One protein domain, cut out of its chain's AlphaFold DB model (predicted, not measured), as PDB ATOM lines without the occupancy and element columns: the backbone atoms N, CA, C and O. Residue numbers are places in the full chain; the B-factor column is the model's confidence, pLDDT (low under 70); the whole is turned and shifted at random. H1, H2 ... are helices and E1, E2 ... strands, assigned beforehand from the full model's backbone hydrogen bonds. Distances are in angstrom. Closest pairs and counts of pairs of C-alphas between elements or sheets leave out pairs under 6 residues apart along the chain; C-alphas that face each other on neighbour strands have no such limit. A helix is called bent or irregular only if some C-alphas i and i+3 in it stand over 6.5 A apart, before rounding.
ATOM      1  N   GLY A  20      -5.701  26.411 -10.612       75.94
ATOM      2  CA  GLY A  20      -6.228  27.577 -11.322       75.94
ATOM      3  C   GLY A  20      -7.267  28.411 -10.553       75.94
ATOM      4  O   GLY A  20      -7.504  28.267  -9.346       75.94
ATOM      5  N   ALA A  21      -7.884  29.360 -11.265       77.81
ATOM      6  CA  ALA A  21      -8.833  30.312 -10.682       77.81
ATOM      7  C   ALA A  21     -10.215  29.695 -10.401       77.81
ATOM      8  O   ALA A  21     -10.819  30.036  -9.386       77.81
ATOM      9  N   TRP A  22     -10.670  28.759 -11.240       80.19
ATOM     10  CA  TRP A  22     -12.021  28.175 -11.197       80.19
ATOM     11  C   TRP A  22     -12.057  26.713 -10.727       80.19
ATOM     12  O   TRP A  22     -13.134  26.180 -10.477       80.19
ATOM     13  N   GLY A  23     -10.887  26.098 -10.529       84.25
ATOM     14  CA  GLY A  23     -10.764  24.656 -10.336       84.25
ATOM     15  C   GLY A  23     -10.803  23.909 -11.668       84.25
ATOM     16  O   GLY A  23     -11.384  24.392 -12.640       84.25
ATOM     17  N   GLU A  24     -10.188  22.732 -11.707       86.31
ATOM     18  CA  GLU A  24     -10.293  21.811 -12.843       86.31
ATOM     19  C   GLU A  24     -11.247  20.666 -12.506       86.31
ATOM     20  O   GLU A  24     -11.450  20.320 -11.335       86.31
ATOM     21  N   SER A  25     -11.843  20.088 -13.547       86.06
ATOM     22  CA  SER A  25     -12.648  18.875 -13.423       86.06
ATOM     23  C   SER A  25     -11.753  17.650 -13.212       86.06
ATOM     24  O   SER A  25     -10.583  17.657 -13.587       86.06
ATOM     25  N   GLU A  26     -12.306  16.568 -12.658       83.62
ATOM     26  CA  GLU A  26     -11.587  15.288 -12.522       83.62
ATOM     27  C   GLU A  26     -11.126  14.724 -13.881       83.62
ATOM     28  O   GLU A  26     -10.134  14.006 -13.969       83.62
ATOM     29  N   ILE A  27     -11.844  15.064 -14.957       84.31
ATOM     30  CA  ILE A  27     -11.577  14.569 -16.312       84.31
ATOM     31  C   ILE A  27     -10.356  15.264 -16.923       84.31
ATOM     32  O   ILE A  27      -9.644  14.644 -17.706       84.31
ATOM     33  N   GLU A  28     -10.073  16.510 -16.535       86.31
ATOM     34  CA  GLU A  28      -9.044  17.346 -17.165       86.31
ATOM     35  C   GLU A  28      -7.652  16.700 -17.107       86.31
ATOM     36  O   GLU A  28      -6.943  16.633 -18.110       86.31
ATOM     37  N   GLY A  29      -7.286  16.124 -15.955       83.38
ATOM     38  CA  GLY A  29      -5.993  15.456 -15.772       83.38
ATOM     39  C   GLY A  29      -5.810  14.204 -16.640       83.38
ATOM     40  O   GLY A  29      -4.678  13.797 -16.900       83.38
ATOM     41  N   ASN A  30      -6.910  13.621 -17.118       88.38
ATOM     42  CA  ASN A  30      -6.924  12.415 -17.941       88.38
ATOM     43  C   ASN A  30      -7.383  12.676 -19.383       88.38
ATOM     44  O   ASN A  30      -7.442  11.740 -20.180       88.38
ATOM     45  N   GLU A  31      -7.704  13.920 -19.743       89.56
ATOM     46  CA  GLU A  31      -8.326  14.236 -21.027       89.56
ATOM     47  C   GLU A  31      -7.429  13.839 -22.205       89.56
ATOM     48  O   GLU A  31      -7.898  13.255 -23.181       89.56
ATOM     49  N   SER A  32      -6.123  14.093 -22.092       91.31
ATOM     50  CA  SER A  32      -5.142  13.710 -23.112       91.31
ATOM     51  C   SER A  32      -5.144  12.203 -23.376       91.31
ATOM     52  O   SER A  32      -5.169  11.786 -24.532       91.31
ATOM     53  N   LYS A  33      -5.202  11.393 -22.313       90.62
ATOM     54  CA  LYS A  33      -5.241   9.928 -22.395       90.62
ATOM     55  C   LYS A  33      -6.543   9.428 -23.007       90.62
ATOM     56  O   LYS A  33      -6.514   8.528 -23.840       90.62
ATOM     57  N   ILE A  34      -7.676  10.022 -22.624       90.44
ATOM     58  CA  ILE A  34      -8.993   9.673 -23.175       90.44
ATOM     59  C   ILE A  34      -9.021   9.952 -24.679       90.44
ATOM     60  O   ILE A  34      -9.425   9.085 -25.451       90.44
ATOM     61  N   ARG A  35      -8.548  11.129 -25.103       92.94
ATOM     62  CA  ARG A  35      -8.500  11.504 -26.522       92.94
ATOM     63  C   ARG A  35      -7.577  10.592 -27.328       92.94
ATOM     64  O   ARG A  35      -7.948  10.184 -28.420       92.94
ATOM     65  N   GLU A  36      -6.404  10.245 -26.798       91.38
ATOM     66  CA  GLU A  36      -5.476   9.327 -27.472       91.38
ATOM     67  C   GLU A  36      -6.057   7.905 -27.574       91.38
ATOM     68  O   GLU A  36      -5.942   7.262 -28.614       91.38
ATOM     69  N   CYS A  37      -6.736   7.428 -26.526       91.56
ATOM     70  CA  CYS A  37      -7.421   6.137 -26.548       91.56
ATOM     71  C   CYS A  37      -8.548   6.102 -27.593       91.56
ATOM     72  O   CYS A  37      -8.661   5.123 -28.332       91.56
ATOM     73  N   ASP A  38      -9.365   7.155 -27.672       93.12
ATOM     74  CA  ASP A  38     -10.468   7.263 -28.638       93.12
ATOM     75  C   ASP A  38      -9.963   7.366 -30.085       93.12
ATOM     76  O   ASP A  38     -10.492   6.702 -30.979       93.12
ATOM     77  N   ASP A  39      -8.887   8.124 -30.317       93.06
ATOM     78  CA  ASP A  39      -8.262   8.253 -31.635       93.06
ATOM     79  C   ASP A  39      -7.668   6.915 -32.106       93.06
ATOM     80  O   ASP A  39      -7.965   6.437 -33.204       93.06
ATOM     81  N   LEU A  40      -6.904   6.231 -31.245       90.94
ATOM     82  CA  LEU A  40      -6.349   4.912 -31.562       90.94
ATOM     83  C   LEU A  40      -7.440   3.864 -31.798       90.94
ATOM     84  O   LEU A  40      -7.340   3.079 -32.746       90.94
ATOM     85  N   ALA A  41      -8.487   3.851 -30.971       91.19
ATOM     86  CA  ALA A  41      -9.620   2.951 -31.154       91.19
ATOM     87  C   ALA A  41     -10.334   3.231 -32.485       91.19
ATOM     88  O   ALA A  41     -10.608   2.300 -33.246       91.19
ATOM     89  N   SER A  42     -10.568   4.504 -32.810       93.25
ATOM     90  CA  SER A  42     -11.200   4.927 -34.063       93.25
ATOM     91  C   SER A  42     -10.387   4.497 -35.285       93.25
ATOM     92  O   SER A  42     -10.924   3.864 -36.197       93.25
ATOM     93  N   LEU A  43      -9.074   4.743 -35.278       89.62
ATOM     94  CA  LEU A  43      -8.168   4.325 -36.349       89.62
ATOM     95  C   LEU A  43      -8.128   2.801 -36.512       89.62
ATOM     96  O   LEU A  43      -8.124   2.303 -37.641       89.62
ATOM     97  N   LEU A  44      -8.131   2.056 -35.404       88.81
ATOM     98  CA  LEU A  44      -8.150   0.596 -35.425       88.81
ATOM     99  C   LEU A  44      -9.460   0.065 -36.020       88.81
ATOM    100  O   LEU A  44      -9.430  -0.802 -36.895       88.81
ATOM    101  N   HIS A  45     -10.604   0.608 -35.601       88.00
ATOM    102  CA  HIS A  45     -11.912   0.228 -36.133       88.00
ATOM    103  C   HIS A  45     -12.047   0.545 -37.629       88.00
ATOM    104  O   HIS A  45     -12.516  -0.300 -38.401       88.00
ATOM    105  N   ASP A  46     -11.579   1.714 -38.062       88.25
ATOM    106  CA  ASP A  46     -11.557   2.096 -39.474       88.25
ATOM    107  C   ASP A  46     -10.631   1.203 -40.296       88.25
ATOM    108  O   ASP A  46     -10.965   0.813 -41.420       88.25
ATOM    109  N   TYR A  47      -9.473   0.850 -39.743       86.06
ATOM    110  CA  TYR A  47      -8.551  -0.062 -40.395       86.06
ATOM    111  C   TYR A  47      -9.151  -1.464 -40.524       86.06
ATOM    112  O   TYR A  47      -9.080  -2.036 -41.606       86.06
ATOM    113  N   ILE A  48      -9.807  -1.999 -39.486       84.56
ATOM    114  CA  ILE A  48     -10.512  -3.290 -39.561       84.56
ATOM    115  C   ILE A  48     -11.564  -3.252 -40.673       84.56
ATOM    116  O   ILE A  48     -11.628  -4.167 -41.493       84.56
ATOM    117  N   ARG A  49     -12.348  -2.170 -40.767       82.25
ATOM    118  CA  ARG A  49     -13.334  -2.005 -41.845       82.25
ATOM    119  C   ARG A  49     -12.676  -2.006 -43.229       82.25
ATOM    120  O   ARG A  49     -13.196  -2.642 -44.143       82.25
ATOM    121  N   LYS A  50     -11.541  -1.319 -43.391       82.50
ATOM    122  CA  LYS A  50     -10.777  -1.314 -44.650       82.50
ATOM    123  C   LYS A  50     -10.196  -2.697 -44.950       82.50
ATOM    124  O   LYS A  50     -10.298  -3.147 -46.081       82.50
ATOM    125  N   ALA A  51      -9.647  -3.381 -43.947       81.38
ATOM    126  CA  ALA A  51      -9.044  -4.707 -44.066       81.38
ATOM    127  C   ALA A  51     -10.053  -5.774 -44.504       81.38
ATOM    128  O   ALA A  51      -9.721  -6.613 -45.337       81.38
ATOM    129  N   VAL A  52     -11.286  -5.716 -43.992       79.38
ATOM    130  CA  VAL A  52     -12.368  -6.623 -44.405       79.38
ATOM    131  C   VAL A  52     -12.770  -6.385 -45.864       79.38
ATOM    132  O   VAL A  52     -12.973  -7.346 -46.599       79.38
ATOM    133  N   ASN A  53     -12.811  -5.125 -46.310       73.19
ATOM    134  CA  ASN A  53     -13.155  -4.746 -47.686       73.19
ATOM    135  C   ASN A  53     -11.922  -4.279 -48.476       73.19
ATOM    136  O   ASN A  53     -11.940  -3.222 -49.113       73.19
ATOM    137  N   ALA A  54     -10.829  -5.044 -48.406       77.81
ATOM    138  CA  ALA A  54      -9.565  -4.661 -49.021       77.81
ATOM    139  C   ALA A  54      -9.676  -4.671 -50.556       77.81
ATOM    140  O   ALA A  54      -9.915  -5.737 -51.128       77.81
ATOM    141  N   PRO A  55      -9.454  -3.540 -51.256       76.19
ATOM    142  CA  PRO A  55      -9.417  -3.553 -52.707       76.19
ATOM    143  C   PRO A  55      -8.304  -4.479 -53.201       76.19
ATOM    144  O   PRO A  55      -7.150  -4.388 -52.765       76.19
ATOM    145  N   MET A  56      -8.652  -5.366 -54.128       71.44
ATOM    146  CA  MET A  56      -7.719  -6.337 -54.691       71.44
ATOM    147  C   MET A  56      -7.190  -5.843 -56.032       71.44
ATOM    148  O   MET A  56      -7.966  -5.491 -56.916       71.44
ATOM    149  N   LEU A  57      -5.874  -5.871 -56.224       72.81
ATOM    150  CA  LEU A  57      -5.294  -5.755 -57.557       72.81
ATOM    151  C   LEU A  57      -5.267  -7.151 -58.194       72.81
ATOM    152  O   LEU A  57      -4.586  -8.035 -57.690       72.81
ATOM    153  N   LEU A  58      -5.988  -7.368 -59.292       66.19
ATOM    154  CA  LEU A  58      -5.878  -8.561 -60.128       66.19
ATOM    155  C   LEU A  58      -4.915  -8.298 -61.277       66.19
ATOM    156  O   LEU A  58      -5.122  -7.424 -62.119       66.19
ATOM    157  N   ALA A  59      -3.861  -9.092 -61.336       65.19
ATOM    158  CA  ALA A  59      -2.848  -8.978 -62.362       65.19
ATOM    159  C   ALA A  59      -3.114  -9.901 -63.553       65.19
ATOM    160  O   ALA A  59      -3.508 -11.053 -63.383       65.19
ATOM    161  N   VAL A  96     -16.271  -6.558 -53.224       63.94
ATOM    162  CA  VAL A  96     -14.899  -6.081 -53.016       63.94
ATOM    163  C   VAL A  96     -14.438  -5.367 -54.289       63.94
ATOM    164  O   VAL A  96     -14.484  -5.974 -55.355       63.94
ATOM    165  N   PRO A  97     -13.986  -4.105 -54.232       66.06
ATOM    166  CA  PRO A  97     -13.499  -3.396 -55.413       66.06
ATOM    167  C   PRO A  97     -12.223  -4.045 -55.973       66.06
ATOM    168  O   PRO A  97     -11.248  -4.245 -55.248       66.06
ATOM    169  N   LEU A  98     -12.217  -4.357 -57.275       67.56
ATOM    170  CA  LEU A  98     -11.068  -4.947 -57.968       67.56
ATOM    171  C   LEU A  98     -10.439  -3.954 -58.952       67.56
ATOM    172  O   LEU A  98     -11.129  -3.334 -59.760       67.56
ATOM    173  N   PHE A  99      -9.116  -3.841 -58.907       69.88
ATOM    174  CA  PHE A  99      -8.307  -3.068 -59.846       69.88
ATOM    175  C   PHE A  99      -7.517  -4.011 -60.752       69.88
ATOM    176  O   PHE A  99      -7.121  -5.090 -60.327       69.88
ATOM    177  N   TYR A 100      -7.263  -3.610 -61.996       67.69
ATOM    178  CA  TYR A 100      -6.606  -4.456 -62.996       67.69
ATOM    179  C   TYR A 100      -5.181  -3.990 -63.288       67.69
ATOM    180  O   TYR A 100      -4.947  -2.807 -63.524       67.69
ATOM    181  N   GLY A 101      -4.233  -4.930 -63.291       67.88
ATOM    182  CA  GLY A 101      -2.821  -4.693 -63.595       67.88
ATOM    183  C   GLY A 101      -2.324  -5.458 -64.834       67.88
ATOM    184  O   GLY A 101      -2.931  -6.457 -65.233       67.88
ATOM    185  N   PRO A 102      -1.203  -5.026 -65.446       69.75
ATOM    186  CA  PRO A 102      -0.621  -5.664 -66.630       69.75
ATOM    187  C   PRO A 102      -0.203  -7.126 -66.380       69.75
ATOM    188  O   PRO A 102      -0.003  -7.556 -65.241       69.75
ATOM    189  N   ALA A 103      -0.078  -7.904 -67.459       57.84
ATOM    190  CA  ALA A 103       0.313  -9.313 -67.402       57.84
ATOM    191  C   ALA A 103       1.695  -9.485 -66.747       57.84
ATOM    192  O   ALA A 103       2.682  -8.936 -67.233       57.84
ATOM    193  N   GLY A 104       1.746 -10.237 -65.641       61.47
ATOM    194  CA  GLY A 104       2.964 -10.505 -64.861       61.47
ATOM    195  C   GLY A 104       3.009  -9.874 -63.463       61.47
ATOM    196  O   GLY A 104       3.917 -10.193 -62.699       61.47
ATOM    197  N   ALA A 105       2.052  -9.016 -63.092       60.97
ATOM    198  CA  ALA A 105       1.937  -8.549 -61.708       60.97
ATOM    199  C   ALA A 105       1.415  -9.671 -60.776       60.97
ATOM    200  O   ALA A 105       0.873 -10.679 -61.230       60.97
ATOM    201  N   GLN A 106       1.599  -9.525 -59.465       61.34
ATOM    202  CA  GLN A 106       1.014 -10.428 -58.469       61.34
ATOM    203  C   GLN A 106      -0.265  -9.809 -57.907       61.34
ATOM    204  O   GLN A 106      -0.373  -8.584 -57.823       61.34
ATOM    205  N   ALA A 107      -1.234 -10.646 -57.531       63.53
ATOM    206  CA  ALA A 107      -2.426 -10.164 -56.854       63.53
ATOM    207  C   ALA A 107      -2.065  -9.772 -55.419       63.53
ATOM    208  O   ALA A 107      -1.744 -10.635 -54.603       63.53
ATOM    209  N   ILE A 108      -2.067  -8.472 -55.136       70.88
ATOM    210  CA  ILE A 108      -1.691  -7.929 -53.831       70.88
ATOM    211  C   ILE A 108      -2.909  -7.179 -53.276       70.88
ATOM    212  O   ILE A 108      -3.453  -6.314 -53.975       70.88
ATOM    213  N   PRO A 109      -3.372  -7.495 -52.052       70.56
ATOM    214  CA  PRO A 109      -4.354  -6.658 -51.376       70.56
ATOM    215  C   PRO A 109      -3.725  -5.285 -51.126       70.56
ATOM    216  O   PRO A 109      -2.632  -5.196 -50.570       70.56
ATOM    217  N   MET A 110      -4.388  -4.202 -51.536       74.31
ATOM    218  CA  MET A 110      -3.833  -2.846 -51.410       74.31
ATOM    219  C   MET A 110      -4.009  -2.274 -49.996       74.31
ATOM    220  O   MET A 110      -4.496  -1.160 -49.813       74.31
ATOM    221  N   ILE A 111      -3.623  -3.050 -48.985       75.88
ATOM    222  CA  ILE A 111      -3.629  -2.648 -47.582       75.88
ATOM    223  C   ILE A 111      -2.252  -2.886 -46.980       75.88
ATOM    224  O   ILE A 111      -1.659  -3.951 -47.140       75.88
ATOM    225  N   ALA A 112      -1.739  -1.864 -46.296       74.31
ATOM    226  CA  ALA A 112      -0.516  -1.976 -45.515       74.31
ATOM    227  C   ALA A 112      -0.763  -2.903 -44.325       74.31
ATOM    228  O   ALA A 112      -1.775  -2.745 -43.658       74.31
ATOM    229  N   SER A 113       0.148  -3.828 -44.035       72.75
ATOM    230  CA  SER A 113       0.024  -4.726 -42.884       72.75
ATOM    231  C   SER A 113       0.148  -3.951 -41.566       72.75
ATOM    232  O   SER A 113       1.260  -3.645 -41.133       72.75
ATOM    233  N   LEU A 114      -0.976  -3.627 -40.929       78.81
ATOM    234  CA  LEU A 114      -1.005  -3.108 -39.560       78.81
ATOM    235  C   LEU A 114      -1.032  -4.263 -38.550       78.81
ATOM    236  O   LEU A 114      -1.798  -5.216 -38.708       78.81
ATOM    237  N   ASP A 115      -0.238  -4.147 -37.486       83.81
ATOM    238  CA  ASP A 115      -0.306  -5.053 -36.341       83.81
ATOM    239  C   ASP A 115      -1.509  -4.699 -35.448       83.81
ATOM    240  O   ASP A 115      -1.443  -3.848 -34.555       83.81
ATOM    241  N   ILE A 116      -2.639  -5.352 -35.722       85.06
ATOM    242  CA  ILE A 116      -3.883  -5.206 -34.955       85.06
ATOM    243  C   ILE A 116      -3.681  -5.685 -33.509       85.06
ATOM    244  O   ILE A 116      -4.219  -5.077 -32.586       85.06
ATOM    245  N   ALA A 117      -2.887  -6.740 -33.300       86.81
ATOM    246  CA  ALA A 117      -2.666  -7.318 -31.979       86.81
ATOM    247  C   ALA A 117      -1.816  -6.390 -31.101       86.81
ATOM    248  O   ALA A 117      -2.174  -6.135 -29.952       86.81
ATOM    249  N   GLY A 118      -0.742  -5.823 -31.656       87.06
ATOM    250  CA  GLY A 118       0.075  -4.818 -30.973       87.06
ATOM    251  C   GLY A 118      -0.697  -3.534 -30.657       87.06
ATOM    252  O   GLY A 118      -0.547  -2.978 -29.568       87.06
ATOM    253  N   SER A 119      -1.572  -3.097 -31.569       85.88
ATOM    254  CA  SER A 119      -2.424  -1.913 -31.365       85.88
ATOM    255  C   SER A 119      -3.476  -2.143 -30.274       85.88
ATOM    256  O   SER A 119      -3.649  -1.294 -29.401       85.88
ATOM    257  N   GLY A 120      -4.118  -3.317 -30.262       89.38
ATOM    258  CA  GLY A 120      -5.041  -3.721 -29.197       89.38
ATOM    259  C   GLY A 120      -4.353  -3.795 -27.831       89.38
ATOM    260  O   GLY A 120      -4.819  -3.189 -26.874       89.38
ATOM    261  N   ALA A 121      -3.170  -4.413 -27.762       91.31
ATOM    262  CA  ALA A 121      -2.399  -4.488 -26.521       91.31
ATOM    263  C   ALA A 121      -1.953  -3.108 -25.997       91.31
ATOM    264  O   ALA A 121      -1.757  -2.931 -24.794       91.31
ATOM    265  N   ARG A 122      -1.765  -2.116 -26.879       91.06
ATOM    266  CA  ARG A 122      -1.493  -0.732 -26.466       91.06
ATOM    267  C   ARG A 122      -2.738  -0.064 -25.882       91.06
ATOM    268  O   ARG A 122      -2.602   0.591 -24.852       91.06
ATOM    269  N   LEU A 123      -3.906  -0.252 -26.501       89.75
ATOM    270  CA  LEU A 123      -5.185   0.241 -25.979       89.75
ATOM    271  C   LEU A 123      -5.470  -0.329 -24.586       89.75
ATOM    272  O   LEU A 123      -5.763   0.436 -23.671       89.75
ATOM    273  N   ASP A 124      -5.274  -1.635 -24.393       91.31
ATOM    274  CA  ASP A 124      -5.470  -2.281 -23.090       91.31
ATOM    275  C   ASP A 124      -4.565  -1.666 -22.010       91.31
ATOM    276  O   ASP A 124      -5.035  -1.318 -20.930       91.31
ATOM    277  N   LYS A 125      -3.282  -1.424 -22.323       92.38
ATOM    278  CA  LYS A 125      -2.358  -0.744 -21.396       92.38
ATOM    279  C   LYS A 125      -2.797   0.678 -21.057       92.38
ATOM    280  O   LYS A 125      -2.650   1.099 -19.917       92.38
ATOM    281  N   MET A 126      -3.324   1.431 -22.022       91.31
ATOM    282  CA  MET A 126      -3.816   2.789 -21.763       91.31
ATOM    283  C   MET A 126      -5.066   2.780 -20.879       91.31
ATOM    284  O   MET A 126      -5.200   3.638 -20.008       91.31
ATOM    285  N   ILE A 127      -5.945   1.790 -21.049       89.31
ATOM    286  CA  ILE A 127      -7.102   1.578 -20.170       89.31
ATOM    287  C   ILE A 127      -6.639   1.205 -18.752       89.31
ATOM    288  O   ILE A 127      -7.136   1.764 -17.777       89.31
ATOM    289  N   GLU A 128      -5.644   0.324 -18.614       89.38
ATOM    290  CA  GLU A 128      -5.054  -0.028 -17.314       89.38
ATOM    291  C   GLU A 128      -4.404   1.177 -16.616       89.38
ATOM    292  O   GLU A 128      -4.573   1.365 -15.406       89.38
ATOM    293  N   GLU A 129      -3.685   2.018 -17.364       88.75
ATOM    294  CA  GLU A 129      -3.130   3.278 -16.862       88.75
ATOM    295  C   GLU A 129      -4.251   4.219 -16.387       88.75
ATOM    296  O   GLU A 129      -4.183   4.732 -15.270       88.75
ATOM    297  N   PHE A 130      -5.317   4.382 -17.180       87.25
ATOM    298  CA  PHE A 130      -6.475   5.212 -16.828       87.25
ATOM    299  C   PHE A 130      -7.180   4.730 -15.552       87.25
ATOM    300  O   PHE A 130      -7.585   5.531 -14.709       87.25
ATOM    301  N   GLU A 131      -7.284   3.418 -15.360       86.38
ATOM    302  CA  GLU A 131      -7.818   2.826 -14.133       86.38
ATOM    303  C   GLU A 131      -6.876   2.991 -12.945       86.38
ATOM    304  O   GLU A 131      -7.314   3.030 -11.795       86.38
ATOM    305  N   SER A 132      -5.569   3.064 -13.186       85.38
ATOM    306  CA  SER A 132      -4.607   3.342 -12.125       85.38
ATOM    307  C   SER A 132      -4.687   4.768 -11.609       85.38
ATOM    308  O   SER A 132      -4.528   4.969 -10.405       85.38
ATOM    309  N   ASP A 133      -4.983   5.722 -12.486       86.62
ATOM    310  CA  ASP A 133      -5.158   7.125 -12.108       86.62
ATOM    311  C   ASP A 133      -6.522   7.384 -11.447       86.62
ATOM    312  O   ASP A 133      -6.664   8.293 -10.622       86.62
ATOM    313  N   ASN A 134      -7.518   6.548 -11.756       87.06
ATOM    314  CA  ASN A 134      -8.884   6.636 -11.237       87.06
ATOM    315  C   ASN A 134      -9.228   5.406 -10.378       87.06
ATOM    316  O   ASN A 134      -9.935   4.499 -10.835       87.06
TER     317      ASN A 134
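This is residues 20 to 59 and 96 to 134 of the 304 residues of an uncharacterized protein of Blastocatellia bacterium (UniProt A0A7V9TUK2). A small two-stranded sheet, E1 beside E2, forms one end of a long rod, and two helices, H1 and H2, lie side by side along the rest; residues 20 to 25 stick out at the other end. The printed part has 79 residues, in the order H1, E1, E2, H2; the sheet is parallel, the class mostly helix. It is extended, with a radius of gyration of the C-alphas of 19.9 A and spans of 69 by 24 by 16 A.

Find E1 at residues 56 to 59, 9.5 A, and E2 at 98 to 101, 10.0 A. H1 runs 36.4 A from C-alpha 28 at (-9.044, 17.346, -17.165) to residue 52; it is irregular, C-alphas 29 and 32 being 7.6 A apart. H2, residues 116 to 133, 26.0 A, ends at (-5.158, 7.125, -12.108).

In E1 and E2, look for N 58 and O 99, 2.7 A apart, within hydrogen-bond range. H1 and H2 touch, closest at the C-alphas of Cys 37 and Leu 123, 6.3 A, at a shallow tilt of 19 degrees, opposite ways. H1 and E2 are apart, as are E1 and H2. Every O i to N i+4 pair is within range in H2, 19 of 21 in H1.

Residues 60 to 95 are not printed; C-alphas 59 and 96 are 15.5 A apart across this cut. E2 to H2 is a long link. The model's pLDDT is under 70 at residues 58 to 59 and 96 to 107.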